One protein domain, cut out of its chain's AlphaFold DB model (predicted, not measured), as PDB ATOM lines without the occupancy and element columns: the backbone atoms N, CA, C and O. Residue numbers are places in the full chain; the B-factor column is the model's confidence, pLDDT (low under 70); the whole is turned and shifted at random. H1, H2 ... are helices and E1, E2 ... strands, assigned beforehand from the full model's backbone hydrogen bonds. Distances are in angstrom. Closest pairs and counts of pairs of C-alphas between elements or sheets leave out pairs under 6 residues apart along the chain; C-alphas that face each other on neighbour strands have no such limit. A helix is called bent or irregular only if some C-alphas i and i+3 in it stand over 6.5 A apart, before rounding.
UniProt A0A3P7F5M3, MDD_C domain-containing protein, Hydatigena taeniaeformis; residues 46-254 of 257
ATOM      1  N   THR A  46     -14.109 -42.655 -23.861       95.62
ATOM      2  CA  THR A  46     -15.186 -41.647 -23.822       95.62
ATOM      3  C   THR A  46     -16.476 -42.140 -23.180       95.62
ATOM      4  O   THR A  46     -17.375 -41.340 -22.933       95.62
ATOM      5  N   HIS A  47     -16.615 -43.448 -22.944       97.56
ATOM      6  CA  HIS A  47     -17.827 -44.005 -22.362       97.56
ATOM      7  C   HIS A  47     -18.015 -43.602 -20.909       97.56
ATOM      8  O   HIS A  47     -19.157 -43.483 -20.498       97.56
ATOM      9  N   TRP A  48     -16.949 -43.398 -20.137       97.62
ATOM     10  CA  TRP A  48     -17.054 -43.014 -18.726       97.62
ATOM     11  C   TRP A  48     -15.913 -42.054 -18.354       97.62
ATOM     12  O   TRP A  48     -14.975 -42.444 -17.655       97.62
ATOM     13  N   PRO A  49     -15.953 -40.814 -18.877       96.06
ATOM     14  CA  PRO A  49     -14.862 -39.850 -18.754       96.06
ATOM     15  C   PRO A  49     -14.656 -39.344 -17.325       96.06
ATOM     16  O   PRO A  49     -13.642 -38.711 -17.064       96.06
ATOM     17  N   GLU A  50     -15.585 -39.597 -16.404       97.19
ATOM     18  CA  GLU A  50     -15.482 -39.234 -14.989       97.19
ATOM     19  C   GLU A  50     -14.712 -40.272 -14.163       97.19
ATOM     20  O   GLU A  50     -14.274 -39.959 -13.060       97.19
ATOM     21  N   LEU A  51     -14.534 -41.505 -14.651       97.88
ATOM     22  CA  LEU A  51     -13.833 -42.544 -13.897       97.88
ATOM     23  C   LEU A  51     -12.335 -42.214 -13.799       97.88
ATOM     24  O   LEU A  51     -11.673 -41.920 -14.798       97.88
ATOM     25  N   ARG A  52     -11.791 -42.281 -12.585       97.75
ATOM     26  CA  ARG A  52     -10.382 -42.033 -12.271       97.75
ATOM     27  C   ARG A  52      -9.742 -43.261 -11.653       97.75
ATOM     28  O   ARG A  52     -10.402 -44.059 -10.987       97.75
ATOM     29  N   VAL A  53      -8.438 -43.376 -11.864       98.00
ATOM     30  CA  VAL A  53      -7.576 -44.366 -11.224       98.00
ATOM     31  C   VAL A  53      -6.460 -43.618 -10.506       98.00
ATOM     32  O   VAL A  53      -5.680 -42.918 -11.146       98.00
ATOM     33  N   LEU A  54      -6.384 -43.771  -9.189       98.00
ATOM     34  CA  LEU A  54      -5.297 -43.261  -8.361       98.00
ATOM     35  C   LEU A  54      -4.400 -44.438  -7.976       98.00
ATOM     36  O   LEU A  54      -4.847 -45.380  -7.326       98.00
ATOM     37  N   ILE A  55      -3.142 -44.423  -8.398       97.62
ATOM     38  CA  ILE A  55      -2.186 -45.501  -8.139       97.62
ATOM     39  C   ILE A  55      -1.324 -45.087  -6.954       97.62
ATOM     40  O   ILE A  55      -0.426 -44.265  -7.105       97.62
ATOM     41  N   CYS A  56      -1.582 -45.659  -5.783       97.19
ATOM     42  CA  CYS A  56      -0.790 -45.434  -4.581       97.19
ATOM     43  C   CYS A  56       0.464 -46.310  -4.613       97.19
ATOM     44  O   CYS A  56       0.392 -47.538  -4.459       97.19
ATOM     45  N   VAL A  57       1.626 -45.682  -4.788       95.62
ATOM     46  CA  VAL A  57       2.913 -46.377  -4.809       95.62
ATOM     47  C   VAL A  57       3.394 -46.583  -3.376       95.62
ATOM     48  O   VAL A  57       3.945 -45.691  -2.745       95.62
ATOM     49  N   ILE A  58       3.152 -47.784  -2.853       92.06
ATOM     50  CA  ILE A  58       3.491 -48.189  -1.482       92.06
ATOM     51  C   ILE A  58       4.932 -48.698  -1.407       92.06
ATOM     52  O   ILE A  58       5.649 -48.459  -0.437       92.06
ATOM     53  N   SER A  59       5.371 -49.443  -2.421       82.62
ATOM     54  CA  SER A  59       6.737 -49.947  -2.479       82.62
ATOM     55  C   SER A  59       7.199 -50.147  -3.915       82.62
ATOM     56  O   SER A  59       6.482 -50.699  -4.749       82.62
ATOM     57  N   SER A  60       8.447 -49.759  -4.172       69.31
ATOM     58  CA  SER A  60       9.178 -50.038  -5.409       69.31
ATOM     59  C   SER A  60      10.047 -51.302  -5.321       69.31
ATOM     60  O   SER A  60      10.767 -51.626  -6.267       69.31
ATOM     61  N   HIS A  61       9.997 -52.039  -4.203       69.94
ATOM     62  CA  HIS A  61      10.806 -53.241  -4.027       69.94
ATOM     63  C   HIS A  61      10.383 -54.372  -4.965       69.94
ATOM     64  O   HIS A  61       9.219 -54.540  -5.334       69.94
ATOM     65  N   HIS A  62      11.371 -55.184  -5.339       63.72
ATOM     66  CA  HIS A  62      11.166 -56.286  -6.262       63.72
ATOM     67  C   HIS A  62      10.234 -57.344  -5.658       63.72
ATOM     68  O   HIS A  62      10.349 -57.703  -4.486       63.72
ATOM     69  N   LYS A  63       9.320 -57.873  -6.479       74.25
ATOM     70  CA  LYS A  63       8.388 -58.931  -6.066       74.25
ATOM     71  C   LYS A  63       9.180 -60.155  -5.605       74.25
ATOM     72  O   LYS A  63      10.057 -60.615  -6.338       74.25
ATOM     73  N   SER A  64       8.829 -60.701  -4.441       74.81
ATOM     74  CA  SER A  64       9.425 -61.932  -3.902       74.81
ATOM     75  C   SER A  64       9.114 -63.157  -4.768       74.81
ATOM     76  O   SER A  64       9.958 -64.032  -4.925       74.81
ATOM     77  N   VAL A  65       7.919 -63.196  -5.371       85.75
ATOM     78  CA  VAL A  65       7.471 -64.246  -6.296       85.75
ATOM     79  C   VAL A  65       6.913 -63.604  -7.563       85.75
ATOM     80  O   VAL A  65       6.035 -62.735  -7.511       85.75
ATOM     81  N   SER A  66       7.400 -64.040  -8.727       89.19
ATOM     82  CA  SER A  66       6.910 -63.528 -10.010       89.19
ATOM     83  C   SER A  66       5.435 -63.885 -10.229       89.19
ATOM     84  O   SER A  66       4.972 -64.945  -9.814       89.19
ATOM     85  N   SER A  67       4.690 -63.041 -10.949       87.56
ATOM     86  CA  SER A  67       3.273 -63.298 -11.253       87.56
ATOM     87  C   SER A  67       3.058 -64.623 -11.986       87.56
ATOM     88  O   SER A  67       2.103 -65.334 -11.706       87.56
ATOM     89  N   ARG A  68       3.969 -64.992 -12.897       88.75
ATOM     90  CA  ARG A  68       3.889 -66.264 -13.628       88.75
ATOM     91  C   ARG A  68       4.018 -67.457 -12.687       88.75
ATOM     92  O   ARG A  68       3.235 -68.395 -12.789       88.75
ATOM     93  N   GLU A  69       5.006 -67.418 -11.802       91.88
ATOM     94  CA  GLU A  69       5.226 -68.479 -10.825       91.88
ATOM     95  C   GLU A  69       4.053 -68.580  -9.846       91.88
ATOM     96  O   GLU A  69       3.521 -69.669  -9.648       91.88
ATOM     97  N   ALA A  70       3.595 -67.445  -9.311       93.19
ATOM     98  CA  ALA A  70       2.453 -67.391  -8.407       93.19
ATOM     99  C   ALA A  70       1.174 -67.940  -9.048       93.19
ATOM    100  O   ALA A  70       0.466 -68.728  -8.426       93.19
ATOM    101  N   MET A  71       0.894 -67.574 -10.304       93.31
ATOM    102  CA  MET A  71      -0.263 -68.085 -11.040       93.31
ATOM    103  C   MET A  71      -0.183 -69.597 -11.248       93.31
ATOM    104  O   MET A  71      -1.167 -70.285 -10.992       93.31
ATOM    105  N   LEU A  72       0.970 -70.123 -11.690       94.81
ATOM    106  CA  LEU A  72       1.148 -71.570 -11.850       94.81
ATOM    107  C   LEU A  72       0.924 -72.287 -10.519       94.81
ATOM    108  O   LEU A  72       0.128 -73.217 -10.462       94.81
ATOM    109  N   ARG A  73       1.575 -71.807  -9.457       96.38
ATOM    110  CA  ARG A  73       1.467 -72.379  -8.117       96.38
ATOM    111  C   ARG A  73       0.025 -72.378  -7.620       96.38
ATOM    112  O   ARG A  73      -0.455 -73.406  -7.156       96.38
ATOM    113  N   THR A  74      -0.679 -71.259  -7.765       97.00
ATOM    114  CA  THR A  74      -2.087 -71.121  -7.367       97.00
ATOM    115  C   THR A  74      -2.958 -72.132  -8.106       97.00
ATOM    116  O   THR A  74      -3.673 -72.900  -7.472       97.00
ATOM    117  N   VAL A  75      -2.834 -72.220  -9.435       95.44
ATOM    118  CA  VAL A  75      -3.607 -73.176 -10.247       95.44
ATOM    119  C   VAL A  75      -3.357 -74.624  -9.812       95.44
ATOM    120  O   VAL A  75      -4.292 -75.422  -9.776       95.44
ATOM    121  N   THR A  76      -2.111 -74.980  -9.489       97.12
ATOM    122  CA  THR A  76      -1.749 -76.362  -9.152       97.12
ATOM    123  C   THR A  76      -2.030 -76.742  -7.702       97.12
ATOM    124  O   THR A  76      -2.211 -77.924  -7.436       97.12
ATOM    125  N   THR A  77      -2.031 -75.783  -6.770       97.81
ATOM    126  CA  THR A  77      -2.004 -76.089  -5.326       97.81
ATOM    127  C   THR A  77      -3.143 -75.505  -4.502       97.81
ATOM    128  O   THR A  77      -3.344 -76.024  -3.415       97.81
ATOM    129  N   SER A  78      -3.872 -74.484  -4.969       98.06
ATOM    130  CA  SER A  78      -4.980 -73.875  -4.214       98.06
ATOM    131  C   SER A  78      -6.299 -74.605  -4.504       98.06
ATOM    132  O   SER A  78      -6.820 -74.477  -5.621       98.06
ATOM    133  N   PRO A  79      -6.886 -75.338  -3.535       97.25
ATOM    134  CA  PRO A  79      -8.213 -75.921  -3.702       97.25
ATOM    135  C   PRO A  79      -9.282 -74.839  -3.886       97.25
ATOM    136  O   PRO A  79     -10.170 -74.996  -4.723       97.25
ATOM    137  N   LEU A  80      -9.155 -73.694  -3.194       96.69
ATOM    138  CA  LEU A  80     -10.101 -72.583  -3.341       96.69
ATOM    139  C   LEU A  80     -10.159 -72.081  -4.786       96.69
ATOM    140  O   LEU A  80     -11.245 -71.854  -5.323       96.69
ATOM    141  N   TYR A  81      -9.007 -71.936  -5.445       96.81
ATOM    142  CA  TYR A  81      -8.961 -71.528  -6.845       96.81
ATOM    143  C   TYR A  81      -9.630 -72.563  -7.755       96.81
ATOM    144  O   TYR A  81     -10.421 -72.199  -8.631       96.81
ATOM    145  N   GLN A  82      -9.304 -73.844  -7.556       95.44
ATOM    146  CA  GLN A  82      -9.783 -74.949  -8.389       95.44
ATOM    147  C   GLN A  82     -11.307 -75.104  -8.319       95.44
ATOM    148  O   GLN A  82     -11.944 -75.329  -9.349       95.44
ATOM    149  N   GLU A  83     -11.893 -74.922  -7.136       95.38
ATOM    150  CA  GLU A  83     -13.328 -75.099  -6.912       95.38
ATOM    151  C   GLU A  83     -14.144 -73.833  -7.214       95.38
ATOM    152  O   GLU A  83     -15.223 -73.911  -7.810       95.38
ATOM    153  N   ALA A  84     -13.648 -72.648  -6.838       93.31
ATOM    154  CA  ALA A  84     -14.462 -71.432  -6.845       93.31
ATOM    155  C   ALA A  84     -14.289 -70.564  -8.100       93.31
ATOM    156  O   ALA A  84     -15.276 -70.003  -8.592       93.31
ATOM    157  N   ARG A  85     -13.070 -70.436  -8.654       93.88
ATOM    158  CA  ARG A  85     -12.753 -69.364  -9.626       93.88
ATOM    159  C   ARG A  85     -13.655 -69.386 -10.856       93.88
ATOM    160  O   ARG A  85     -14.131 -68.340 -11.297       93.88
ATOM    161  N   ALA A  86     -13.886 -70.567 -11.430       91.44
ATOM    162  CA  ALA A  86     -14.691 -70.707 -12.642       91.44
ATOM    163  C   ALA A  86     -16.146 -70.258 -12.420       91.44
ATOM    164  O   ALA A  86     -16.720 -69.560 -13.260       91.44
ATOM    165  N   THR A  87     -16.720 -70.630 -11.276       93.00
ATOM    166  CA  THR A  87     -18.080 -70.259 -10.878       93.00
ATOM    167  C   THR A  87     -18.172 -68.761 -10.616       93.00
ATOM    168  O   THR A  87     -19.042 -68.090 -11.169       93.00
ATOM    169  N   VAL A  88     -17.233 -68.209  -9.847       93.31
ATOM    170  CA  VAL A  88     -17.218 -66.783  -9.514       93.31
ATOM    171  C   VAL A  88     -17.146 -65.909 -10.764       93.31
ATOM    172  O   VAL A  88     -17.978 -65.015 -10.931       93.31
ATOM    173  N   VAL A  89     -16.212 -66.193 -11.678       92.12
ATOM    174  CA  VAL A  89     -16.052 -65.409 -12.914       92.12
ATOM    175  C   VAL A  89     -17.316 -65.471 -13.773       92.12
ATOM    176  O   VAL A  89     -17.731 -64.445 -14.310       92.12
ATOM    177  N   ARG A  90     -17.979 -66.636 -13.865       92.94
ATOM    178  CA  ARG A  90     -19.243 -66.790 -14.607       92.94
ATOM    179  C   ARG A  90     -20.338 -65.855 -14.083       92.94
ATOM    180  O   ARG A  90     -21.113 -65.339 -14.883       92.94
ATOM    181  N   HIS A  91     -20.400 -65.635 -12.771       93.94
ATOM    182  CA  HIS A  91     -21.407 -64.772 -12.151       93.94
ATOM    183  C   HIS A  91     -21.012 -63.291 -12.117       93.94
ATOM    184  O   HIS A  91     -21.876 -62.432 -12.279       93.94
ATOM    185  N   ARG A  92     -19.731 -62.966 -11.901       95.31
ATOM    186  CA  ARG A  92     -19.272 -61.573 -11.770       95.31
ATOM    187  C   ARG A  92     -19.031 -60.888 -13.108       95.31
ATOM    188  O   ARG A  92     -19.293 -59.696 -13.203       95.31
ATOM    189  N   LEU A  93     -18.580 -61.603 -14.143       95.06
ATOM    190  CA  LEU A  93     -18.260 -60.981 -15.433       95.06
ATOM    191  C   LEU A  93     -19.459 -60.235 -16.055       95.06
ATOM    192  O   LEU A  93     -19.270 -59.073 -16.413       95.06
ATOM    193  N   PRO A  94     -20.679 -60.810 -16.151       96.94
ATOM    194  CA  PRO A  94     -21.836 -60.063 -16.648       96.94
ATOM    195  C   PRO A  94     -22.124 -58.815 -15.808       96.94
ATOM    196  O   PRO A  94     -22.340 -57.747 -16.360       96.94
ATOM    197  N   ARG A  95     -22.004 -58.919 -14.477       98.12
ATOM    198  CA  ARG A  95     -22.219 -57.789 -13.562       98.12
ATOM    199  C   ARG A  95     -21.188 -56.673 -13.748       98.12
ATOM    200  O   ARG A  95     -21.551 -55.510 -13.646       98.12
ATOM    201  N   PHE A  96     -19.928 -57.002 -14.041       97.75
ATOM    202  CA  PHE A  96     -18.920 -55.999 -14.403       97.75
ATOM    203  C   PHE A  96     -19.270 -55.301 -15.715       97.75
ATOM    204  O   PHE A  96     -19.176 -54.081 -15.798       97.75
ATOM    205  N   ILE A  97     -19.670 -56.067 -16.737       97.44
ATOM    206  CA  ILE A  97     -20.078 -55.508 -18.031       97.44
ATOM    207  C   ILE A  97     -21.269 -54.563 -17.842       97.44
ATOM    208  O   ILE A  97     -21.243 -53.457 -18.377       97.44
ATOM    209  N   ASP A  98     -22.258 -54.962 -17.041       98.31
ATOM    210  CA  ASP A  98     -23.426 -54.142 -16.722       98.31
ATOM    211  C   ASP A  98     -23.041 -52.884 -15.934       98.31
ATOM    212  O   ASP A  98     -23.476 -51.792 -16.294       98.31
ATOM    213  N   ALA A  99     -22.176 -52.999 -14.918       98.31
ATOM    214  CA  ALA A  99     -21.708 -51.860 -14.126       98.31
ATOM    215  C   ALA A  99     -20.969 -50.826 -14.990       98.31
ATOM    216  O   ALA A  99     -21.249 -49.631 -14.900       98.31
ATOM    217  N   PHE A 100     -20.084 -51.272 -15.891       97.50
ATOM    218  CA  PHE A 100     -19.458 -50.382 -16.871       97.50
ATOM    219  C   PHE A 100     -20.482 -49.797 -17.847       97.50
ATOM    220  O   PHE A 100     -20.453 -48.597 -18.114       97.50
ATOM    221  N   GLY A 101     -21.409 -50.610 -18.360       97.94
ATOM    222  CA  GLY A 101     -22.432 -50.173 -19.310       97.94
ATOM    223  C   GLY A 101     -23.359 -49.097 -18.745       97.94
ATOM    224  O   GLY A 101     -23.680 -48.142 -19.449       97.94
ATOM    225  N   GLN A 102     -23.730 -49.219 -17.471       98.25
ATOM    226  CA  GLN A 102     -24.636 -48.303 -16.772       98.25
ATOM    227  C   GLN A 102     -23.918 -47.167 -16.037       98.25
ATOM    228  O   GLN A 102     -24.586 -46.300 -15.480       98.25
ATOM    229  N   ARG A 103     -22.579 -47.153 -16.035       98.31
ATOM    230  CA  ARG A 103     -21.767 -46.237 -15.217       98.31
ATOM    231  C   ARG A 103     -22.129 -46.305 -13.726       98.31
ATOM    232  O   ARG A 103     -22.127 -45.301 -13.017       98.31
ATOM    233  N   ASP A 104     -22.450 -47.505 -13.253       98.62
ATOM    234  CA  ASP A 104     -22.802 -47.755 -11.859       98.62
ATOM    235  C   ASP A 104     -21.521 -47.927 -11.037       98.62
ATOM    236  O   ASP A 104     -20.939 -49.015 -10.950       98.62
ATOM    237  N   PHE A 105     -21.050 -46.820 -10.457       98.69
ATOM    238  CA  PHE A 105     -19.833 -46.821  -9.649       98.69
ATOM    239  C   PHE A 105     -19.975 -47.681  -8.390       98.69
ATOM    240  O   PHE A 105     -19.012 -48.331  -7.999       98.69
ATOM    241  N   ALA A 106     -21.161 -47.747  -7.780       98.56
ATOM    242  CA  ALA A 106     -21.381 -48.544  -6.578       98.56
ATOM    243  C   ALA A 106     -21.232 -50.043  -6.876       98.56
ATOM    244  O   ALA A 106     -20.494 -50.749  -6.181       98.56
ATOM    245  N   ALA A 107     -21.864 -50.517  -7.954       98.56
ATOM    246  CA  ALA A 107     -21.711 -51.896  -8.403       98.56
ATOM    247  C   ALA A 107     -20.266 -52.200  -8.825       98.56
ATOM    248  O   ALA A 107     -19.727 -53.248  -8.459       98.56
ATOM    249  N   LEU A 108     -19.618 -51.285  -9.558       98.62
ATOM    250  CA  LEU A 108     -18.220 -51.435  -9.963       98.62
ATOM    251  C   LEU A 108     -17.291 -51.525  -8.744       98.62
ATOM    252  O   LEU A 108     -16.423 -52.398  -8.708       98.62
ATOM    253  N   ALA A 109     -17.486 -50.655  -7.754       98.75
ATOM    254  CA  ALA A 109     -16.680 -50.575  -6.544       98.75
ATOM    255  C   ALA A 109     -16.720 -51.886  -5.754       98.75
ATOM    256  O   ALA A 109     -15.675 -52.468  -5.452       98.75
ATOM    257  N   GLU A 110     -17.924 -52.390  -5.471       98.56
ATOM    258  CA  GLU A 110     -18.101 -53.637  -4.727       98.56
ATOM    259  C   GLU A 110     -17.482 -54.831  -5.472       98.56
ATOM    260  O   GLU A 110     -16.742 -55.625  -4.884       98.56
ATOM    261  N   LEU A 111     -17.760 -54.959  -6.773       98.50
ATOM    262  CA  LEU A 111     -17.230 -56.048  -7.593       98.50
ATOM    263  C   LEU A 111     -15.699 -56.016  -7.656       98.50
ATOM    264  O   LEU A 111     -15.064 -57.063  -7.523       98.50
ATOM    265  N   THR A 112     -15.118 -54.827  -7.823       98.69
ATOM    266  CA  THR A 112     -13.666 -54.619  -7.921       98.69
ATOM    267  C   THR A 112     -12.960 -55.029  -6.633       98.69
ATOM    268  O   THR A 112     -12.054 -55.864  -6.673       98.69
ATOM    269  N   MET A 113     -13.422 -54.535  -5.478       98.81
ATOM    270  CA  MET A 113     -12.825 -54.890  -4.185       98.81
ATOM    271  C   MET A 113     -12.948 -56.391  -3.898       98.81
ATOM    272  O   MET A 113     -11.999 -57.018  -3.428       98.81
ATOM    273  N   ARG A 114     -14.094 -57.008  -4.227       98.25
ATOM    274  CA  ARG A 114     -14.293 -58.456  -4.058       98.25
ATOM    275  C   ARG A 114     -13.381 -59.289  -4.963       98.25
ATOM    276  O   ARG A 114     -12.837 -60.280  -4.483       98.25
ATOM    277  N   GLU A 115     -13.196 -58.911  -6.230       98.06
ATOM    278  CA  GLU A 115     -12.248 -59.594  -7.128       98.06
ATOM    279  C   GLU A 115     -10.810 -59.489  -6.621       98.06
ATOM    280  O   GLU A 115     -10.104 -60.496  -6.598       98.06
ATOM    281  N   SER A 116     -10.398 -58.298  -6.174       98.38
ATOM    282  CA  SER A 116      -9.073 -58.078  -5.592       98.38
ATOM    283  C   SER A 116      -8.841 -58.979  -4.378       98.38
ATOM    284  O   SER A 116      -7.838 -59.686  -4.300       98.38
ATOM    285  N   ASN A 117      -9.790 -59.008  -3.440       98.31
ATOM    286  CA  ASN A 117      -9.682 -59.827  -2.232       98.31
ATOM    287  C   ASN A 117      -9.599 -61.316  -2.560       98.31
ATOM    288  O   ASN A 117      -8.801 -62.044  -1.976       98.31
ATOM    289  N   GLU A 118     -10.400 -61.769  -3.520       97.25
ATOM    290  CA  GLU A 118     -10.428 -63.168  -3.919       97.25
ATOM    291  C   GLU A 118      -9.140 -63.600  -4.631       97.25
ATOM    292  O   GLU A 118      -8.626 -64.686  -4.360       97.25
ATOM    293  N   LEU A 119      -8.562 -62.735  -5.475       96.38
ATOM    294  CA  LEU A 119      -7.239 -62.961  -6.059       96.38
ATOM    295  C   LEU A 119      -6.199 -63.232  -4.964       96.38
ATOM    296  O   LEU A 119      -5.482 -64.233  -5.026       96.38
ATOM    297  N   HIS A 120      -6.134 -62.365  -3.951       97.56
ATOM    298  CA  HIS A 120      -5.168 -62.511  -2.864       97.56
ATOM    299  C   HIS A 120      -5.486 -63.680  -1.927       97.56
ATOM    300  O   HIS A 120      -4.551 -64.298  -1.417       97.56
ATOM    301  N   ALA A 121      -6.760 -64.046  -1.758       97.81
ATOM    302  CA  ALA A 121      -7.151 -65.254  -1.038       97.81
ATOM    303  C   ALA A 121      -6.638 -66.521  -1.740       97.81
ATOM    304  O   ALA A 121      -6.060 -67.383  -1.085       97.81
ATOM    305  N   PHE A 122      -6.753 -66.613  -3.071       97.44
ATOM    306  CA  PHE A 122      -6.183 -67.734  -3.829       97.44
ATOM    307  C   PHE A 122      -4.654 -67.773  -3.756       97.44
ATOM    308  O   PHE A 122      -4.063 -68.846  -3.645       97.44
ATOM    309  N   CYS A 123      -3.994 -66.611  -3.796       96.75
ATOM    310  CA  CYS A 123      -2.548 -66.537  -3.600       96.75
ATOM    311  C   CYS A 123      -2.133 -67.037  -2.205       96.75
ATOM    312  O   CYS A 123      -1.169 -67.799  -2.095       96.75
ATOM    313  N   LEU A 124      -2.873 -66.661  -1.159       97.69
ATOM    314  CA  LEU A 124      -2.621 -67.097   0.215       97.69
ATOM    315  C   LEU A 124      -2.880 -68.599   0.417       97.69
ATOM    316  O   LEU A 124      -2.134 -69.242   1.146       97.69
ATOM    317  N   ASP A 125      -3.898 -69.149  -0.247       98.31
ATOM    318  CA  ASP A 125      -4.268 -70.573  -0.206       98.31
ATOM    319  C   ASP A 125      -3.323 -71.480  -1.022       98.31
ATOM    320  O   ASP A 125      -3.313 -72.698  -0.857       98.31
ATOM    321  N   SER A 126      -2.502 -70.908  -1.907       97.50
ATOM    322  CA  SER A 126      -1.481 -71.667  -2.638       97.50
ATOM    323  C   SER A 126      -0.360 -72.181  -1.719       97.50
ATOM    324  O   SER A 126      -0.141 -71.661  -0.627       97.50
ATOM    325  N   TRP A 127       0.398 -73.192  -2.161       97.38
ATOM    326  CA  TRP A 127       1.489 -73.771  -1.370       97.38
ATOM    327  C   TRP A 127       2.826 -73.863  -2.131       97.38
ATOM    328  O   TRP A 127       2.880 -74.482  -3.198       97.38
ATOM    329  N   PRO A 128       3.934 -73.301  -1.597       96.31
ATOM    330  CA  PRO A 128       3.987 -72.363  -0.468       96.31
ATOM    331  C   PRO A 128       3.157 -71.090  -0.730       96.31
ATOM    332  O   PRO A 128       3.031 -70.702  -1.896       96.31
ATOM    333  N   PRO A 129       2.641 -70.409   0.309       96.50
ATOM    334  CA  PRO A 129       1.761 -69.258   0.132       96.50
ATOM    335  C   PRO A 129       2.449 -68.124  -0.623       96.50
ATOM    336  O   PRO A 129       3.649 -67.873  -0.468       96.50
ATOM    337  N   VAL A 130       1.673 -67.426  -1.448       95.69
ATOM    338  CA  VAL A 130       2.102 -66.211  -2.140       95.69
ATOM    339  C   VAL A 130       1.454 -65.021  -1.449       95.69
ATOM    340  O   VAL A 130       0.234 -64.880  -1.447       95.69
ATOM    341  N   VAL A 131       2.277 -64.137  -0.888       95.12
ATOM    342  CA  VAL A 131       1.819 -62.928  -0.197       95.12
ATOM    343  C   VAL A 131       2.367 -61.706  -0.924       95.12
ATOM    344  O   VAL A 131       3.578 -61.498  -0.980       95.12
ATOM    345  N   TYR A 132       1.462 -60.919  -1.506       94.12
ATOM    346  CA  TYR A 132       1.785 -59.661  -2.189       94.12
ATOM    347  C   TYR A 132       1.485 -58.423  -1.347       94.12
ATOM    348  O   TYR A 132       2.184 -57.419  -1.475       94.12
ATOM    349  N   LEU A 133       0.447 -58.502  -0.516       95.31
ATOM    350  CA  LEU A 133      -0.020 -57.396   0.308       95.31
ATOM    351  C   LEU A 133       0.836 -57.282   1.567       95.31
ATOM    352  O   LEU A 133       1.199 -58.292   2.174       95.31
ATOM    353  N   ASN A 134       1.143 -56.050   1.958       94.12
ATOM    354  CA  ASN A 134       1.843 -55.747   3.201       94.12
ATOM    355  C   ASN A 134       0.932 -54.956   4.153       94.12
ATOM    356  O   ASN A 134      -0.237 -54.710   3.855       94.12
ATOM    357  N   SER A 135       1.468 -54.548   5.305       94.25
ATOM    358  CA  SER A 135       0.727 -53.765   6.302       94.25
ATOM    359  C   SER A 135       0.106 -52.493   5.726       94.25
ATOM    360  O   SER A 135      -1.026 -52.167   6.063       94.25
ATOM    361  N   THR A 136       0.809 -51.798   4.829       95.38
ATOM    362  CA  THR A 136       0.296 -50.585   4.188       95.38
ATOM    363  C   THR A 136      -0.830 -50.904   3.211       95.38
ATOM    364  O   THR A 136      -1.823 -50.188   3.184       95.38
ATOM    365  N   SER A 137      -0.729 -52.000   2.451       96.38
ATOM    366  CA  SER A 137      -1.820 -52.457   1.582       96.38
ATOM    367  C   SER A 137      -3.106 -52.692   2.383       96.38
ATOM    368  O   SER A 137      -4.163 -52.204   1.991       96.38
ATOM    369  N   PHE A 138      -3.014 -53.376   3.529       96.88
ATOM    370  CA  PHE A 138      -4.163 -53.593   4.415       96.88
ATOM    371  C   PHE A 138      -4.680 -52.289   5.034       96.88
ATOM    372  O   PHE A 138      -5.887 -52.071   5.047       96.88
ATOM    373  N   ALA A 139      -3.797 -51.374   5.441       96.94
ATOM    374  CA  ALA A 139      -4.208 -50.058   5.927       96.94
ATOM    375  C   ALA A 139      -4.967 -49.255   4.852       96.94
ATOM    376  O   ALA A 139      -5.956 -48.597   5.160       96.94
ATOM    377  N   VAL A 140      -4.574 -49.343   3.575       97.88
ATOM    378  CA  VAL A 140      -5.332 -48.726   2.472       97.88
ATOM    379  C   VAL A 140      -6.704 -49.388   2.290       97.88
ATOM    380  O   VAL A 140      -7.683 -48.690   2.030       97.88
ATOM    381  N   MET A 141      -6.816 -50.709   2.461       98.44
ATOM    382  CA  MET A 141      -8.118 -51.393   2.428       98.44
ATOM    383  C   MET A 141      -9.041 -50.903   3.550       98.44
ATOM    384  O   MET A 141     -10.210 -50.604   3.289       98.44
ATOM    385  N   ASP A 142      -8.517 -50.784   4.771       98.06
ATOM    386  CA  ASP A 142      -9.260 -50.278   5.927       98.06
ATOM    387  C   ASP A 142      -9.683 -48.819   5.718       98.06
ATOM    388  O   ASP A 142     -10.833 -48.469   5.983       98.06
ATOM    389  N   PHE A 143      -8.790 -47.987   5.172       97.94
ATOM    390  CA  PHE A 143      -9.079 -46.594   4.823       97.94
ATOM    391  C   PHE A 143     -10.249 -46.492   3.846       97.94
ATOM    392  O   PHE A 143     -11.186 -45.739   4.088       97.94
ATOM    393  N   VAL A 144     -10.225 -47.271   2.762       98.56
ATOM    394  CA  VAL A 144     -11.291 -47.263   1.750       98.56
ATOM    395  C   VAL A 144     -12.632 -47.676   2.355       98.56
ATOM    396  O   VAL A 144     -13.649 -47.034   2.085       98.56
ATOM    397  N   HIS A 145     -12.660 -48.723   3.184       98.50
ATOM    398  CA  HIS A 145     -13.893 -49.154   3.850       98.50
ATOM    399  C   HIS A 145     -14.418 -48.099   4.824       98.50
ATOM    400  O   HIS A 145     -15.599 -47.758   4.765       98.50
ATOM    401  N   ALA A 146     -13.545 -47.546   5.668       97.56
ATOM    402  CA  ALA A 146     -13.905 -46.510   6.629       97.56
ATOM    403  C   ALA A 146     -14.395 -45.232   5.929       97.56
ATOM    404  O   ALA A 146     -15.393 -44.648   6.349       97.56
ATOM    405  N   LEU A 147     -13.751 -44.830   4.830       97.56
ATOM    406  CA  LEU A 147     -14.145 -43.654   4.060       97.56
ATOM    407  C   LEU A 147     -15.510 -43.856   3.395       97.56
ATOM    408  O   LEU A 147     -16.387 -43.008   3.528       97.56
ATOM    409  N   ASN A 148     -15.738 -44.993   2.736       98.31
ATOM    410  CA  ASN A 148     -17.046 -45.295   2.147       98.31
ATOM    411  C   ASN A 148     -18.160 -45.352   3.207       98.31
ATOM    412  O   ASN A 148     -19.285 -44.919   2.955       98.31
ATOM    413  N   GLN A 149     -17.851 -45.863   4.404       97.31
ATOM    414  CA  GLN A 149     -18.784 -45.871   5.528       97.31
ATOM    415  C   GLN A 149     -19.092 -44.450   6.023       97.31
ATOM    416  O   GLN A 149     -20.267 -44.131   6.207       97.31
ATOM    417  N   HIS A 150     -18.068 -43.608   6.198       96.44
ATOM    418  CA  HIS A 150     -18.199 -42.197   6.593       96.44
ATOM    419  C   HIS A 150     -19.022 -41.392   5.583       96.44
ATOM    420  O   HIS A 150     -19.875 -40.600   5.960       96.44
ATOM    421  N   MET A 151     -18.813 -41.644   4.290       96.56
ATOM    422  CA  MET A 151     -19.526 -40.968   3.202       96.56
ATOM    423  C   MET A 151     -20.923 -41.541   2.936       96.56
ATOM    424  O   MET A 151     -21.649 -41.013   2.094       96.56
ATOM    425  N   HIS A 152     -21.297 -42.635   3.608       97.38
ATOM    426  CA  HIS A 152     -22.555 -43.361   3.408       97.38
ATOM    427  C   HIS A 152     -22.821 -43.795   1.950       97.38
ATOM    428  O   HIS A 152     -23.966 -44.043   1.565       97.38
ATOM    429  N   ARG A 153     -21.765 -43.907   1.133       98.44
ATOM    430  CA  ARG A 153     -21.785 -44.395  -0.254       98.44
ATOM    431  C   ARG A 153     -20.381 -44.809  -0.690       98.44
ATOM    432  O   ARG A 153     -19.392 -44.387  -0.096       98.44
ATOM    433  N   TYR A 154     -20.286 -45.569  -1.778       98.69
ATOM    434  CA  TYR A 154     -18.998 -45.824  -2.419       98.69
ATOM    435  C   TYR A 154     -18.482 -44.545  -3.097       98.69
ATOM    436  O   TYR A 154     -19.051 -44.101  -4.092       98.69
ATOM    437  N   VAL A 155     -17.418 -43.962  -2.545       98.44
ATOM    438  CA  VAL A 155     -16.626 -42.859  -3.131       98.44
ATOM    439  C   VAL A 155     -15.299 -43.358  -3.700       98.44
ATOM    440  O   VAL A 155     -14.729 -42.750  -4.602       98.44
ATOM    441  N   VAL A 156     -14.798 -44.487  -3.195       98.81
ATOM    442  CA  VAL A 156     -13.533 -45.076  -3.632       98.81
ATOM    443  C   VAL A 156     -13.580 -46.601  -3.540       98.81
ATOM    444  O   VAL A 156     -14.244 -47.167  -2.675       98.81
ATOM    445  N   ALA A 157     -12.873 -47.290  -4.426       98.88
ATOM    446  CA  ALA A 157     -12.720 -48.740  -4.403       98.88
ATOM    447  C   ALA A 157     -11.260 -49.112  -4.617       98.88
ATOM    448  O   ALA A 157     -10.615 -48.516  -5.470       98.88
ATOM    449  N   TYR A 158     -10.741 -50.109  -3.906       98.88
ATOM    450  CA  TYR A 158      -9.386 -50.607  -4.150       98.88
ATOM    451  C   TYR A 158      -9.378 -51.831  -5.065       98.88
ATOM    452  O   TYR A 158     -10.284 -52.666  -5.050       98.88
ATOM    453  N   THR A 159      -8.280 -51.984  -5.790       98.69
ATOM    454  CA  THR A 159      -7.809 -53.261  -6.309       98.69
ATOM    455  C   THR A 159      -6.296 -53.334  -6.207       98.69
ATOM    456  O   THR A 159      -5.593 -52.327  -6.288       98.69
ATOM    457  N   PHE A 160      -5.795 -54.547  -6.045       97.69
ATOM    458  CA  PHE A 160      -4.381 -54.858  -5.983       97.69
ATOM    459  C   PHE A 160      -4.069 -55.934  -7.020       97.69
ATOM    460  O   PHE A 160      -4.869 -56.833  -7.283       97.69
ATOM    461  N   ASP A 161      -2.898 -55.804  -7.628       93.75
ATOM    462  CA  ASP A 161      -2.363 -56.771  -8.579       93.75
ATOM    463  C   ASP A 161      -1.323 -57.654  -7.862       93.75
ATOM    464  O   ASP A 161      -1.336 -57.844  -6.649       93.75
ATOM    465  N   ALA A 162      -0.363 -58.213  -8.593       91.31
ATOM    466  CA  ALA A 162       0.751 -58.949  -8.007       91.31
ATOM    467  C   ALA A 162       1.781 -58.018  -7.327       91.31
ATOM    468  O   ALA A 162       2.925 -57.955  -7.779       91.31
ATOM    469  N   GLY A 163       1.394 -57.256  -6.308       92.12
ATOM    470  CA  GLY A 163       2.269 -56.363  -5.547       92.12
ATOM    471  C   GLY A 163       1.511 -55.537  -4.503       92.12
ATOM    472  O   GLY A 163       0.286 -55.603  -4.457       92.12
ATOM    473  N   PRO A 164       2.227 -54.756  -3.676       94.38
ATOM    474  CA  PRO A 164       1.614 -54.031  -2.567       94.38
ATOM    475  C   PRO A 164       0.928 -52.724  -2.982       94.38
ATOM    476  O   PRO A 164       0.184 -52.176  -2.177       94.38
ATOM    477  N   ASN A 165       1.183 -52.217  -4.196       96.25
ATOM    478  CA  ASN A 165       0.638 -50.945  -4.676       96.25
ATOM    479  C   ASN A 165      -0.876 -51.037  -4.878       96.25
ATOM    480  O   ASN A 165      -1.361 -51.977  -5.514       96.25
ATOM    481  N   ALA A 166      -1.594 -50.043  -4.363       98.06
ATOM    482  CA  ALA A 166      -3.043 -49.972  -4.471       98.06
ATOM    483  C   ALA A 166      -3.442 -49.197  -5.725       98.06
ATOM    484  O   ALA A 166      -2.914 -48.119  -5.992       98.06
ATOM    485  N   PHE A 167      -4.409 -49.720  -6.466       98.44
ATOM    486  CA  PHE A 167      -5.113 -48.985  -7.507       98.44
ATOM    487  C   PHE A 167      -6.480 -48.621  -6.949       98.44
ATOM    488  O   PHE A 167      -7.286 -49.502  -6.648       98.44
ATOM    489  N   LEU A 168      -6.735 -47.331  -6.789       98.75
ATOM    490  CA  LEU A 168      -7.994 -46.819  -6.284       98.75
ATOM    491  C   LEU A 168      -8.839 -46.309  -7.446       98.75
ATOM    492  O   LEU A 168      -8.425 -45.408  -8.171       98.75
ATOM    493  N   LEU A 169     -10.022 -46.880  -7.626       98.69
ATOM    494  CA  LEU A 169     -11.038 -46.350  -8.524       98.69
ATOM    495  C   LEU A 169     -11.866 -45.317  -7.767       98.69
ATOM    496  O   LEU A 169     -12.294 -45.577  -6.645       98.69
ATOM    497  N   THR A 170     -12.112 -44.170  -8.384       98.69
ATOM    498  CA  THR A 170     -12.983 -43.107  -7.862       98.69
ATOM    499  C   THR A 170     -13.583 -42.321  -9.029       98.69
ATOM    500  O   THR A 170     -13.244 -42.579 -10.187       98.69
ATOM    501  N   LEU A 171     -14.492 -41.392  -8.756       98.12
ATOM    502  CA  LEU A 171     -15.005 -40.457  -9.755       98.12
ATOM    503  C   LEU A 171     -14.261 -39.123  -9.658       98.12
ATOM    504  O   LEU A 171     -13.742 -38.770  -8.604       98.12
ATOM    505  N   ALA A 172     -14.215 -38.376 -10.761       96.62
ATOM    506  CA  ALA A 172     -13.509 -37.102 -10.857       96.62
ATOM    507  C   ALA A 172     -13.908 -36.101  -9.758       96.62
ATOM    508  O   ALA A 172     -13.036 -35.414  -9.236       96.62
ATOM    509  N   ASP A 173     -15.186 -36.073  -9.375       95.94
ATOM    510  CA  ASP A 173     -15.708 -35.184  -8.328       95.94
ATOM    511  C   ASP A 173     -15.275 -35.607  -6.912       95.94
ATOM    512  O   ASP A 173     -15.117 -34.764  -6.034       95.94
ATOM    513  N   ASP A 174     -15.047 -36.907  -6.690       97.19
ATOM    514  CA  ASP A 174     -14.621 -37.468  -5.400       97.19
ATOM    515  C   ASP A 174     -13.088 -37.491  -5.251       97.19
ATOM    516  O   ASP A 174     -12.562 -37.500  -4.135       97.19
ATOM    517  N   ALA A 175     -12.352 -37.470  -6.365       96.44
ATOM    518  CA  ALA A 175     -10.896 -37.573  -6.387       96.44
ATOM    519  C   ALA A 175     -10.157 -36.523  -5.527       96.44
ATOM    520  O   ALA A 175      -9.233 -36.931  -4.818       96.44
ATOM    521  N   PRO A 176     -10.535 -35.222  -5.506       94.88
ATOM    522  CA  PRO A 176      -9.875 -34.237  -4.648       94.88
ATOM    523  C   PRO A 176      -9.973 -34.610  -3.162       94.88
ATOM    524  O   PRO A 176      -8.971 -34.596  -2.450       94.88
ATOM    525  N   LEU A 177     -11.165 -35.016  -2.706       95.38
ATOM    526  CA  LEU A 177     -11.400 -35.427  -1.320       95.38
ATOM    527  C   LEU A 177     -10.610 -36.687  -0.966       95.38
ATOM    528  O   LEU A 177      -9.956 -36.737   0.076       95.38
ATOM    529  N   VAL A 178     -10.645 -37.698  -1.839       96.50
ATOM    530  CA  VAL A 178      -9.906 -38.952  -1.637       96.50
ATOM    531  C   VAL A 178      -8.410 -38.672  -1.509       96.50
ATOM    532  O   VAL A 178      -7.772 -39.188  -0.593       96.50
ATOM    533  N   LEU A 179      -7.848 -37.833  -2.380       95.56
ATOM    534  CA  LEU A 179      -6.430 -37.483  -2.340       95.56
ATOM    535  C   LEU A 179      -6.046 -36.687  -1.086       95.56
ATOM    536  O   LEU A 179      -5.024 -36.990  -0.474       95.56
ATOM    537  N   ALA A 180      -6.862 -35.717  -0.673       93.81
ATOM    538  CA  ALA A 180      -6.612 -34.936   0.537       93.81
ATOM    539  C   ALA A 180      -6.616 -35.822   1.799       93.81
ATOM    540  O   ALA A 180      -5.725 -35.726   2.643       93.81
ATOM    541  N   LEU A 181      -7.565 -36.755   1.905       94.81
ATOM    542  CA  LEU A 181      -7.608 -37.706   3.019       94.81
ATOM    543  C   LEU A 181      -6.464 -38.729   2.963       94.81
ATOM    544  O   LEU A 181      -5.933 -39.107   4.007       94.81
ATOM    545  N   LEU A 182      -6.031 -39.148   1.768       95.00
ATOM    546  CA  LEU A 182      -4.828 -39.973   1.618       95.00
ATOM    547  C   LEU A 182      -3.574 -39.237   2.099       95.00
ATOM    548  O   LEU A 182      -2.752 -39.848   2.782       95.00
ATOM    549  N   ALA A 183      -3.430 -37.948   1.782       93.06
ATOM    550  CA  ALA A 183      -2.306 -37.135   2.241       93.06
ATOM    551  C   ALA A 183      -2.264 -37.044   3.775       93.06
ATOM    552  O   ALA A 183      -1.223 -37.306   4.372       93.06
ATOM    553  N   GLU A 184      -3.404 -36.800   4.429       92.19
ATOM    554  CA  GLU A 184      -3.505 -36.776   5.897       92.19
ATOM    555  C   GLU A 184      -3.198 -38.135   6.557       92.19
ATOM    556  O   GLU A 184      -2.579 -38.192   7.625       92.19
ATOM    557  N   CYS A 185      -3.646 -39.241   5.955       93.19
ATOM    558  CA  CYS A 185      -3.518 -40.571   6.553       93.19
ATOM    559  C   CYS A 185      -2.176 -41.255   6.252       93.19
ATOM    560  O   CYS A 185      -1.676 -42.004   7.096       93.19
ATOM    561  N   PHE A 186      -1.598 -41.025   5.072       94.06
ATOM    562  CA  PHE A 186      -0.460 -41.789   4.551       94.06
ATOM    563  C   PHE A 186       0.692 -40.931   4.017       94.06
ATOM    564  O   PHE A 186       1.777 -41.477   3.800       94.06
ATOM    565  N   GLY A 187       0.483 -39.627   3.813       90.75
ATOM    566  CA  GLY A 187       1.510 -38.694   3.349       90.75
ATOM    567  C   GLY A 187       2.625 -38.470   4.370       90.75
ATOM    568  O   GLY A 187       2.553 -38.906   5.523       90.75
ATOM    569  N   GLU A 188       3.699 -37.814   3.946       86.81
ATOM    570  CA  GLU A 188       4.783 -37.427   4.846       86.81
ATOM    571  C   GLU A 188       4.301 -36.371   5.845       86.81
ATOM    572  O   GLU A 188       3.612 -35.426   5.477       86.81
ATOM    573  N   VAL A 189       4.681 -36.518   7.115       78.38
ATOM    574  CA  VAL A 189       4.329 -35.564   8.176       78.38
ATOM    575  C   VAL A 189       5.498 -34.604   8.392       78.38
ATOM    576  O   VAL A 189       6.636 -35.052   8.592       78.38
ATOM    577  N   GLU A 190       5.230 -33.296   8.403       65.00
ATOM    578  CA  GLU A 190       6.245 -32.279   8.700       65.00
ATOM    579  C   GLU A 190       6.958 -32.577  10.035       65.00
ATOM    580  O   GLU A 190       6.337 -32.849  11.063       65.00
ATOM    581  N   GLY A 191       8.296 -32.567  10.015       56.44
ATOM    582  CA  GLY A 191       9.144 -32.848  11.184       56.44
ATOM    583  C   GLY A 191       9.736 -34.263  11.256       56.44
ATOM    584  O   GLY A 191      10.665 -34.484  12.030       56.44
ATOM    585  N   LYS A 192       9.301 -35.205  10.405       49.38
ATOM    586  CA  LYS A 192       9.947 -36.523  10.225       49.38
ATOM    587  C   LYS A 192      10.829 -36.599   8.967       49.38
ATOM    588  O   LYS A 192      10.875 -37.632   8.308       49.38
ATOM    589  N   ARG A 193      11.632 -35.564   8.675       46.88
ATOM    590  CA  ARG A 193      12.832 -35.721   7.816       46.88
ATOM    591  C   ARG A 193      13.896 -36.530   8.573       46.88
ATOM    592  O   ARG A 193      14.903 -36.002   9.033       46.88
ATOM    593  N   GLY A 194      13.627 -37.813   8.787       40.12
ATOM    594  CA  GLY A 194      14.505 -38.742   9.484       40.12
ATOM    595  C   GLY A 194      15.252 -39.639   8.506       40.12
ATOM    596  O   GLY A 194      14.730 -40.671   8.114       40.12
ATOM    597  N   LEU A 195      16.494 -39.268   8.184       39.44
ATOM    598  CA  LEU A 195      17.595 -40.193   7.866       39.44
ATOM    599  C   LEU A 195      17.329 -41.277   6.795       39.44
ATOM    600  O   LEU A 195      17.732 -42.425   6.969       39.44
ATOM    601  N   SER A 196      16.769 -40.928   5.639       38.00
ATOM    602  CA  SER A 196      17.092 -41.649   4.400       38.00
ATOM    603  C   SER A 196      18.024 -40.770   3.578       38.00
ATOM    604  O   SER A 196      17.595 -39.912   2.812       38.00
ATOM    605  N   GLY A 197      19.327 -40.935   3.799       40.97
ATOM    606  CA  GLY A 197      20.339 -40.319   2.956       40.97
ATOM    607  C   GLY A 197      20.266 -40.905   1.552       40.97
ATOM    608  O   GLY A 197      20.780 -41.993   1.325       40.97
ATOM    609  N   TYR A 198      19.654 -40.174   0.628       36.31
ATOM    610  CA  TYR A 198      19.932 -40.256  -0.799       36.31
ATOM    611  C   TYR A 198      19.776 -38.859  -1.392       36.31
ATOM    612  O   TYR A 198      18.698 -38.286  -1.329       36.31
ATOM    613  N   GLY A 199      20.897 -38.345  -1.906       33.53
ATOM    614  CA  GLY A 199      21.011 -37.332  -2.957       33.53
ATOM    615  C   GLY A 199      20.094 -36.118  -2.883       33.53
ATOM    616  O   GLY A 199      18.937 -36.183  -3.273       33.53
ATOM    617  N   ASP A 200      20.682 -34.989  -2.502       38.47
ATOM    618  CA  ASP A 200      20.240 -33.663  -2.925       38.47
ATOM    619  C   ASP A 200      20.143 -33.627  -4.464       38.47
ATOM    620  O   ASP A 200      21.159 -33.561  -5.155       38.47
ATOM    621  N   ASP A 201      18.924 -33.760  -4.986       35.97
ATOM    622  CA  ASP A 201      18.551 -33.355  -6.345       35.97
ATOM    623  C   ASP A 201      17.358 -32.401  -6.215       35.97
ATOM    624  O   ASP A 201      16.197 -32.695  -6.512       35.97
ATOM    625  N   SER A 202      17.656 -31.251  -5.618       40.69
ATOM    626  CA  SER A 202      16.753 -30.127  -5.443       40.69
ATOM    627  C   SER A 202      16.488 -29.427  -6.779       40.69
ATOM    628  O   SER A 202      16.926 -28.302  -6.956       40.69
ATOM    629  N   ASP A 203      15.763 -30.061  -7.717       38.56
ATOM    630  CA  ASP A 203      15.119 -29.304  -8.815       38.56
ATOM    631  C   ASP A 203      14.022 -30.005  -9.650       38.56
ATOM    632  O   ASP A 203      13.759 -29.640 -10.797       38.56
ATOM    633  N   LYS A 204      13.296 -30.985  -9.097       37.91
ATOM    634  CA  LYS A 204      12.062 -31.492  -9.733       37.91
ATOM    635  C   LYS A 204      10.906 -31.512  -8.748       37.91
ATOM    636  O   LYS A 204      10.536 -32.557  -8.235       37.91
ATOM    637  N   LYS A 205      10.337 -30.340  -8.463       45.66
ATOM    638  CA  LYS A 205       9.082 -30.259  -7.707       45.66
ATOM    639  C   LYS A 205       7.923 -30.643  -8.623       45.66
ATOM    640  O   LYS A 205       7.434 -29.808  -9.385       45.66
ATOM    641  N   GLY A 206       7.521 -31.909  -8.567       51.06
ATOM    642  CA  GLY A 206       6.198 -32.321  -9.016       51.06
ATOM    643  C   GLY A 206       5.107 -31.602  -8.205       51.06
ATOM    644  O   GLY A 206       5.374 -31.103  -7.103       51.06
ATOM    645  N   PRO A 207       3.888 -31.475  -8.746       63.25
ATOM    646  CA  PRO A 207       2.764 -30.955  -7.981       63.25
ATOM    647  C   PRO A 207       2.447 -31.877  -6.791       63.25
ATOM    648  O   PRO A 207       2.535 -33.102  -6.878       63.25
ATOM    649  N   HIS A 208       2.094 -31.271  -5.660       73.94
ATOM    650  CA  HIS A 208       1.837 -31.956  -4.397       73.94
ATOM    651  C   HIS A 208       0.497 -31.526  -3.810       73.94
ATOM    652  O   HIS A 208       0.029 -30.410  -4.042       73.94
ATOM    653  N   ILE A 209      -0.103 -32.418  -3.027       78.62
ATOM    654  CA  ILE A 209      -1.223 -32.095  -2.151       78.62
ATOM    655  C   ILE A 209      -0.662 -31.937  -0.744       78.62
ATOM    656  O   ILE A 209      -0.182 -32.894  -0.134       78.62
ATOM    657  N   GLU A 210      -0.710 -30.697  -0.269       75.88
ATOM    658  CA  GLU A 210      -0.403 -30.315   1.102       75.88
ATOM    659  C   GLU A 210      -1.707 -30.161   1.875       75.88
ATOM    660  O   GLU A 210      -2.621 -29.439   1.473       75.88
ATOM    661  N   THR A 211      -1.786 -30.846   3.004       74.44
ATOM    662  CA  THR A 211      -2.856 -30.693   3.983       74.44
ATOM    663  C   THR A 211      -2.265 -30.194   5.299       74.44
ATOM    664  O   THR A 211      -1.056 -30.000   5.426       74.44
ATOM    665  N   HIS A 212      -3.103 -29.965   6.311       69.12
ATOM    666  CA  HIS A 212      -2.652 -29.419   7.594       69.12
ATOM    667  C   HIS A 212      -1.534 -30.229   8.263       69.12
ATOM    668  O   HIS A 212      -0.805 -29.680   9.087       69.12
ATOM    669  N   THR A 213      -1.433 -31.530   7.977       70.69
ATOM    670  CA  THR A 213      -0.473 -32.411   8.650       70.69
ATOM    671  C   THR A 213       0.242 -33.410   7.742       70.69
ATOM    672  O   THR A 213       1.080 -34.166   8.241       70.69
ATOM    673  N   GLY A 214      -0.078 -33.437   6.448       78.88
ATOM    674  CA  GLY A 214       0.414 -34.433   5.506       78.88
ATOM    675  C   GLY A 214       0.781 -33.822   4.158       78.88
ATOM    676  O   GLY A 214       0.132 -32.896   3.681       78.88
ATOM    677  N   HIS A 215       1.822 -34.360   3.537       85.69
ATOM    678  CA  HIS A 215       2.243 -34.021   2.183       85.69
ATOM    679  C   HIS A 215       2.285 -35.288   1.328       85.69
ATOM    680  O   HIS A 215       2.920 -36.279   1.704       85.69
ATOM    681  N   LEU A 216       1.640 -35.258   0.160       89.31
ATOM    682  CA  LEU A 216       1.657 -36.363  -0.795       89.31
ATOM    683  C   LEU A 216       1.869 -35.848  -2.219       89.31
ATOM    684  O   LEU A 216       1.109 -35.016  -2.714       89.31
ATOM    685  N   GLU A 217       2.900 -36.360  -2.886       91.62
ATOM    686  CA  GLU A 217       3.175 -36.045  -4.289       91.62
ATOM    687  C   GLU A 217       2.153 -36.727  -5.210       91.62
ATOM    688  O   GLU A 217       1.834 -37.910  -5.029       91.62
ATOM    689  N   VAL A 218       1.636 -35.980  -6.197       91.75
ATOM    690  CA  VAL A 218       0.637 -36.476  -7.152       91.75
ATOM    691  C   VAL A 218       1.065 -36.202  -8.592       91.75
ATOM    692  O   VAL A 218       1.033 -35.073  -9.077       91.75
ATOM    693  N   GLU A 219       1.380 -37.262  -9.326       93.25
ATOM    694  CA  GLU A 219       1.662 -37.206 -10.758       93.25
ATOM    695  C   GLU A 219       0.375 -37.368 -11.591       93.25
ATOM    696  O   GLU A 219      -0.562 -38.050 -11.182       93.25
ATOM    697  N   GLY A 220       0.328 -36.800 -12.801       91.88
ATOM    698  CA  GLY A 220      -0.782 -37.003 -13.746       91.88
ATOM    699  C   GLY A 220      -1.908 -35.968 -13.633       91.88
ATOM    700  O   GLY A 220      -1.632 -34.768 -13.628       91.88
ATOM    701  N   ILE A 221      -3.174 -36.406 -13.618       90.19
ATOM    702  CA  ILE A 221      -4.345 -35.509 -13.591       90.19
ATOM    703  C   ILE A 221      -4.367 -34.722 -12.283       90.19
ATOM    704  O   ILE A 221      -4.357 -35.306 -11.198       90.19
ATOM    705  N   GLN A 222      -4.448 -33.403 -12.423       85.69
ATOM    706  CA  GLN A 222      -4.413 -32.445 -11.327       85.69
ATOM    707  C   GLN A 222      -5.825 -32.064 -10.877       85.69
ATOM    708  O   GLN A 222      -6.746 -31.980 -11.691       85.69
ATOM    709  N   TYR A 223      -5.962 -31.780  -9.585       84.56
ATOM    710  CA  TYR A 223      -7.199 -31.315  -8.960       84.56
ATOM    711  C   TYR A 223      -6.929 -30.042  -8.155       84.56
ATOM    712  O   TYR A 223      -5.777 -29.727  -7.861       84.56
ATOM    713  N   SER A 224      -7.987 -29.307  -7.800       76.25
ATOM    714  CA  SER A 224      -7.862 -28.172  -6.878       76.25
ATOM    715  C   SER A 224      -7.251 -28.631  -5.553       76.25
ATOM    716  O   SER A 224      -7.697 -29.628  -4.987       76.25
ATOM    717  N   SER A 225      -6.254 -27.897  -5.056       63.66
ATOM    718  CA  SER A 225      -5.583 -28.166  -3.778       63.66
ATOM    719  C   SER A 225      -6.417 -27.754  -2.561       63.66
ATOM    720  O   SER A 225      -6.146 -28.197  -1.450       63.66
ATOM    721  N   GLU A 226      -7.437 -26.913  -2.747       71.19
ATOM    722  CA  GLU A 226      -8.301 -26.437  -1.665       71.19
ATOM    723  C   GLU A 226      -9.485 -27.392  -1.464       71.19
ATOM    724  O   GLU A 226     -10.541 -27.242  -2.082       71.19
ATOM    725  N   VAL A 227      -9.297 -28.388  -0.598       83.81
ATOM    726  CA  VAL A 227     -10.377 -29.242  -0.089       83.81
ATOM    727  C   VAL A 227     -10.574 -28.926   1.388       83.81
ATOM    728  O   VAL A 227      -9.664 -29.124   2.193       83.81
ATOM    729  N   ASP A 228     -11.758 -28.436   1.756       85.62
ATOM    730  CA  ASP A 228     -12.098 -28.250   3.166       85.62
ATOM    731  C   ASP A 228     -12.343 -29.612   3.829       85.62
ATOM    732  O   ASP A 228     -13.267 -30.344   3.480       85.62
ATOM    733  N   LEU A 229     -11.487 -29.957   4.793       89.38
ATOM    734  CA  LEU A 229     -11.569 -31.198   5.564       89.38
ATOM    735  C   LEU A 229     -12.251 -31.010   6.927       89.38
ATOM    736  O   LEU A 229     -12.242 -31.933   7.746       89.38
ATOM    737  N   SER A 230     -12.824 -29.835   7.206       87.88
ATOM    738  CA  SER A 230     -13.479 -29.524   8.482       87.88
ATOM    739  C   SER A 230     -14.571 -30.542   8.845       87.88
ATOM    740  O   SER A 230     -14.564 -31.067   9.964       87.88
ATOM    741  N   ASP A 231     -15.397 -30.930   7.872       89.69
ATOM    742  CA  ASP A 231     -16.460 -31.937   8.010       89.69
ATOM    743  C   ASP A 231     -15.936 -33.383   8.141       89.69
ATOM    744  O   ASP A 231     -16.674 -34.303   8.505       89.69
ATOM    745  N   HIS A 232     -14.644 -33.606   7.889       92.12
ATOM    746  CA  HIS A 232     -14.003 -34.925   7.903       92.12
ATOM    747  C   HIS A 232     -13.078 -35.141   9.108       92.12
ATOM    748  O   HIS A 232     -12.437 -36.187   9.216       92.12
ATOM    749  N   ARG A 233     -13.035 -34.201  10.063       87.44
ATOM    750  CA  ARG A 233     -12.205 -34.326  11.276       87.44
ATOM    751  C   ARG A 233     -12.505 -35.589  12.079       87.44
ATOM    752  O   ARG A 233     -11.575 -36.285  12.468       87.44
ATOM    753  N   GLY A 234     -13.784 -35.929  12.253       87.56
ATOM    754  CA  GLY A 234     -14.179 -37.144  12.974       87.56
ATOM    755  C   GLY A 234     -13.653 -38.425  12.318       87.56
ATOM    756  O   GLY A 234     -13.217 -39.341  13.012       87.56
ATOM    757  N   PHE A 235     -13.614 -38.467  10.981       91.25
ATOM    758  CA  PHE A 235     -12.995 -39.567  10.243       91.25
ATOM    759  C   PHE A 235     -11.482 -39.622  10.501       91.25
ATOM    760  O   PHE A 235     -10.968 -40.671  10.897       91.25
ATOM    761  N   LEU A 236     -10.785 -38.491  10.355       89.06
ATOM    762  CA  LEU A 236      -9.331 -38.394  10.540       89.06
ATOM    763  C   LEU A 236      -8.870 -38.731  11.965       89.06
ATOM    764  O   LEU A 236      -7.784 -39.278  12.138       89.06
ATOM    765  N   GLU A 237      -9.677 -38.420  12.978       87.12
ATOM    766  CA  GLU A 237      -9.409 -38.782  14.376       87.12
ATOM    767  C   GLU A 237      -9.604 -40.282  14.639       87.12
ATOM    768  O   GLU A 237      -8.923 -40.859  15.485       87.12
ATOM    769  N   SER A 238     -10.520 -40.923  13.907       85.75
ATOM    770  CA  SER A 238     -10.822 -42.352  14.053       85.75
ATOM    771  C   SER A 238      -9.847 -43.274  13.312       85.75
ATOM    772  O   SER A 238      -9.727 -44.447  13.669       85.75
ATOM    773  N   PHE A 239      -9.153 -42.766  12.287       86.31
ATOM    774  CA  PHE A 239      -8.317 -43.578  11.408       86.31
ATOM    775  C   PHE A 239      -6.820 -43.466  11.759       86.31
ATOM    776  O   PHE A 239      -6.277 -42.359  11.810       86.31
ATOM    777  N   PRO A 240      -6.105 -44.587  11.983       83.94
ATOM    778  CA  PRO A 240      -4.694 -44.550  12.351       83.94
ATOM    779  C   PRO A 240      -3.825 -43.996  11.215       83.94
ATOM    780  O   PRO A 240      -3.892 -44.444  10.071       83.94
ATOM    781  N   ARG A 241      -2.944 -43.049  11.549       85.00
ATOM    782  CA  ARG A 241      -2.017 -42.444  10.584       85.00
ATOM    783  C   ARG A 241      -0.800 -43.333  10.356       85.00
ATOM    784  O   ARG A 241      -0.116 -43.722  11.301       85.00
ATOM    785  N   SER A 242      -0.496 -43.585   9.090       84.81
ATOM    786  CA  SER A 242       0.674 -44.332   8.620       84.81
ATOM    787  C   SER A 242       1.532 -43.439   7.718       84.81
ATOM    788  O   SER A 242       1.746 -43.743   6.547       84.81
ATOM    789  N   GLY A 243       1.981 -42.298   8.247       85.44
ATOM    790  CA  GLY A 243       2.657 -41.273   7.448       85.44
ATOM    791  C   GLY A 243       3.938 -41.764   6.758       85.44
ATOM    792  O   GLY A 243       4.733 -42.486   7.363       85.44
ATOM    793  N   GLY A 244       4.118 -41.370   5.496       86.12
ATOM    794  CA  GLY A 244       5.228 -41.750   4.614       86.12
ATOM    795  C   GLY A 244       5.148 -43.174   4.050       86.12
ATOM    796  O   GLY A 244       6.114 -43.662   3.469       86.12
ATOM    797  N   SER A 245       4.030 -43.881   4.244       91.38
ATOM    798  CA  SER A 245       3.882 -45.264   3.762       91.38
ATOM    799  C   SER A 245       3.400 -45.368   2.310       91.38
ATOM    800  O   SER A 245       3.580 -46.417   1.689       91.38
ATOM    801  N   ILE A 246       2.837 -44.288   1.759       94.25
ATOM    802  CA  ILE A 246       2.640 -44.095   0.318       94.25
ATOM    803  C   ILE A 246       3.692 -43.085  -0.142       94.25
ATOM    804  O   ILE A 246       3.742 -41.976   0.379       94.25
ATOM    805  N   GLN A 247       4.529 -43.480  -1.102       92.38
ATOM    806  CA  GLN A 247       5.623 -42.651  -1.619       92.38
ATOM    807  C   GLN A 247       5.083 -41.500  -2.473       92.38
ATOM    808  O   GLN A 247       5.452 -40.351  -2.277       92.38
ATOM    809  N   TYR A 248       4.196 -41.826  -3.412       93.44
ATOM    810  CA  TYR A 248       3.506 -40.874  -4.281       93.44
ATOM    811  C   TYR A 248       2.260 -41.533  -4.881       93.44
ATOM    812  O   TYR A 248       2.062 -42.755  -4.780       93.44
ATOM    813  N   VAL A 249       1.410 -40.722  -5.508       95.62
ATOM    814  CA  VAL A 249       0.209 -41.174  -6.213       95.62
ATOM    815  C   VAL A 249       0.291 -40.806  -7.688       95.62
ATOM    816  O   VAL A 249       0.617 -39.676  -8.029       95.62
ATOM    817  N   ILE A 250      -0.063 -41.736  -8.574       96.19
ATOM    818  CA  ILE A 250      -0.284 -41.430  -9.995       96.19
ATOM    819  C   ILE A 250      -1.790 -41.333 -10.242       96.19
ATOM    820  O   ILE A 250      -2.508 -42.318 -10.093       96.19
ATOM    821  N   SER A 251      -2.267 -40.160 -10.637       96.06
ATOM    822  CA  SER A 251      -3.658 -39.880 -10.985       96.06
ATOM    823  C   SER A 251      -3.861 -39.981 -12.496       96.06
ATOM    824  O   SER A 251      -3.242 -39.256 -13.276       96.06
ATOM    825  N   THR A 252      -4.723 -40.892 -12.939       95.62
ATOM    826  CA  THR A 252      -4.970 -41.145 -14.364       95.62
ATOM    827  C   THR A 252      -6.433 -41.496 -14.646       95.62
ATOM    828  O   THR A 252      -7.267 -41.588 -13.743       95.62
ATOM    829  N   GLU A 253      -6.758 -41.680 -15.918       93.94
ATOM    830  CA  GLU A 253      -8.087 -42.022 -16.422       93.94
ATOM    831  C   GLU A 253      -7.990 -43.055 -17.554       93.94
ATOM    832  O   GLU A 253      -6.903 -43.453 -17.981       93.94
ATOM    833  N   ALA A 254      -9.137 -43.519 -18.050       89.06
ATOM    834  CA  ALA A 254      -9.157 -44.400 -19.210       89.06
ATOM    835  C   ALA A 254      -8.588 -43.673 -20.447       89.06
ATOM    836  O   ALA A 254      -9.132 -42.663 -20.882       89.06
TER     837      ALA A 254
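AT A GLANCE: This is residues 46 to 254 of the 257 residues of the protein "MDD_C domain-containing protein" of Hydatigena taeniaeformis (UniProt A0A3P7F5M3). A strongly twisted sheet of six strands curls round helix H5, with H4 over the same face at E2 and E3. Along the sheet's E2 edge runs a helical hairpin, H3 next to the sheet and H2 beyond it, with H1 across one end; far from this hairpin, residues 193 to 204 stick out as a loop. The printed part has 209 residues with six named helices and six named strands, in the order E1 H1 H2 H3 H4 E2 E3 H5 E4 E5 H6 E6; its class is mixed, helices and strands. The mixed sheet runs E2 E3 E1 E6 E5 E4. The whole is compact, with a radius of gyration of the C-alphas of 18.3 A and spans of 50 by 43 by 34 A.

HOW THE PARTS SIT: E1, residues 51 to 57, is antiparallel to E3, residues 166 to 171 (N 54 and O 168, 2.8 A), and to E6, residues 248 to 253 (N 55 and O 250, 2.8 A), within hydrogen-bond range. Edge strand E2, residues 156 to 160, forms a hairpin with E3, with N 159 and O 167 2.8 A apart. E6 is parallel to E5, residues 215 to 220, with N 249 and O 217 2.9 A apart; E5 forms a hairpin with edge strand E4, residues 208 to 210, with N 209 and O 216 2.9 A apart. H3, residues 105 to 125, is on the sheet at a height of 7.2 A, along E2 at 26 degrees on the local plane; their closest C-alphas, of Ala 109 and Ala 157, are 4.9 A apart. H2, residues 79 to 102, touches H3 at a shallow tilt of 16 degrees, opposite ways, closest at C-alphas Ala 99 and Leu 108, 5.4 A. H1, residues 67 to 77, touches H3 at C-alphas Thr 74 and Cys 123, 6.0 A, and H2 only just and only at the corner, with 3 pairs of C-alphas within 8 A. H4, residues 135 to 150, and H5, residues 175 to 186, make two layers with the sheet, helices on one face; H5 comes closest to E5 at C-alphas Ala 183 and Leu 216, 5.1 A. H6, residues 230 to 238, is not on the sheet and only just touches H4 and H5, with 3 pairs of C-alphas within 8 A each; E5, H6 and E6 form a strand-helix-strand unit, two parallel neighbour strands with a helix between, its crossover left-handed. Every O i to N i+4 pair is within hydrogen-bond range in H1, H3, H4 and H5, against 16 of 20 in H2 and 3 of 5 in H6.

IN THESE COORDINATES: E1 begins at C-alpha 51 (-13.833, -42.544, -13.897) and is 19.4 A long. H2, 34.7 A, has a kink of 48 degrees near residue 86; it is irregular, with C-alphas 83 and 86 7.3 A apart, as is H6, with C-alphas 231 and 234 7.5 A apart. H3 is 29.9 A long and H4 22.2 A. E6 ends at C-alpha 253 (-8.087, -42.022, -16.422).

THE WHOLE: The farthest C-alphas, of Glu 83 and Ser 202, are 54.1 A apart. The printed part has no cut, and the link from H5 to E4, 21 residues, is long. Mean pLDDT of the printed part is 88.7; residues 60 to 62, 190 to 207, 212 and 225 are under 70.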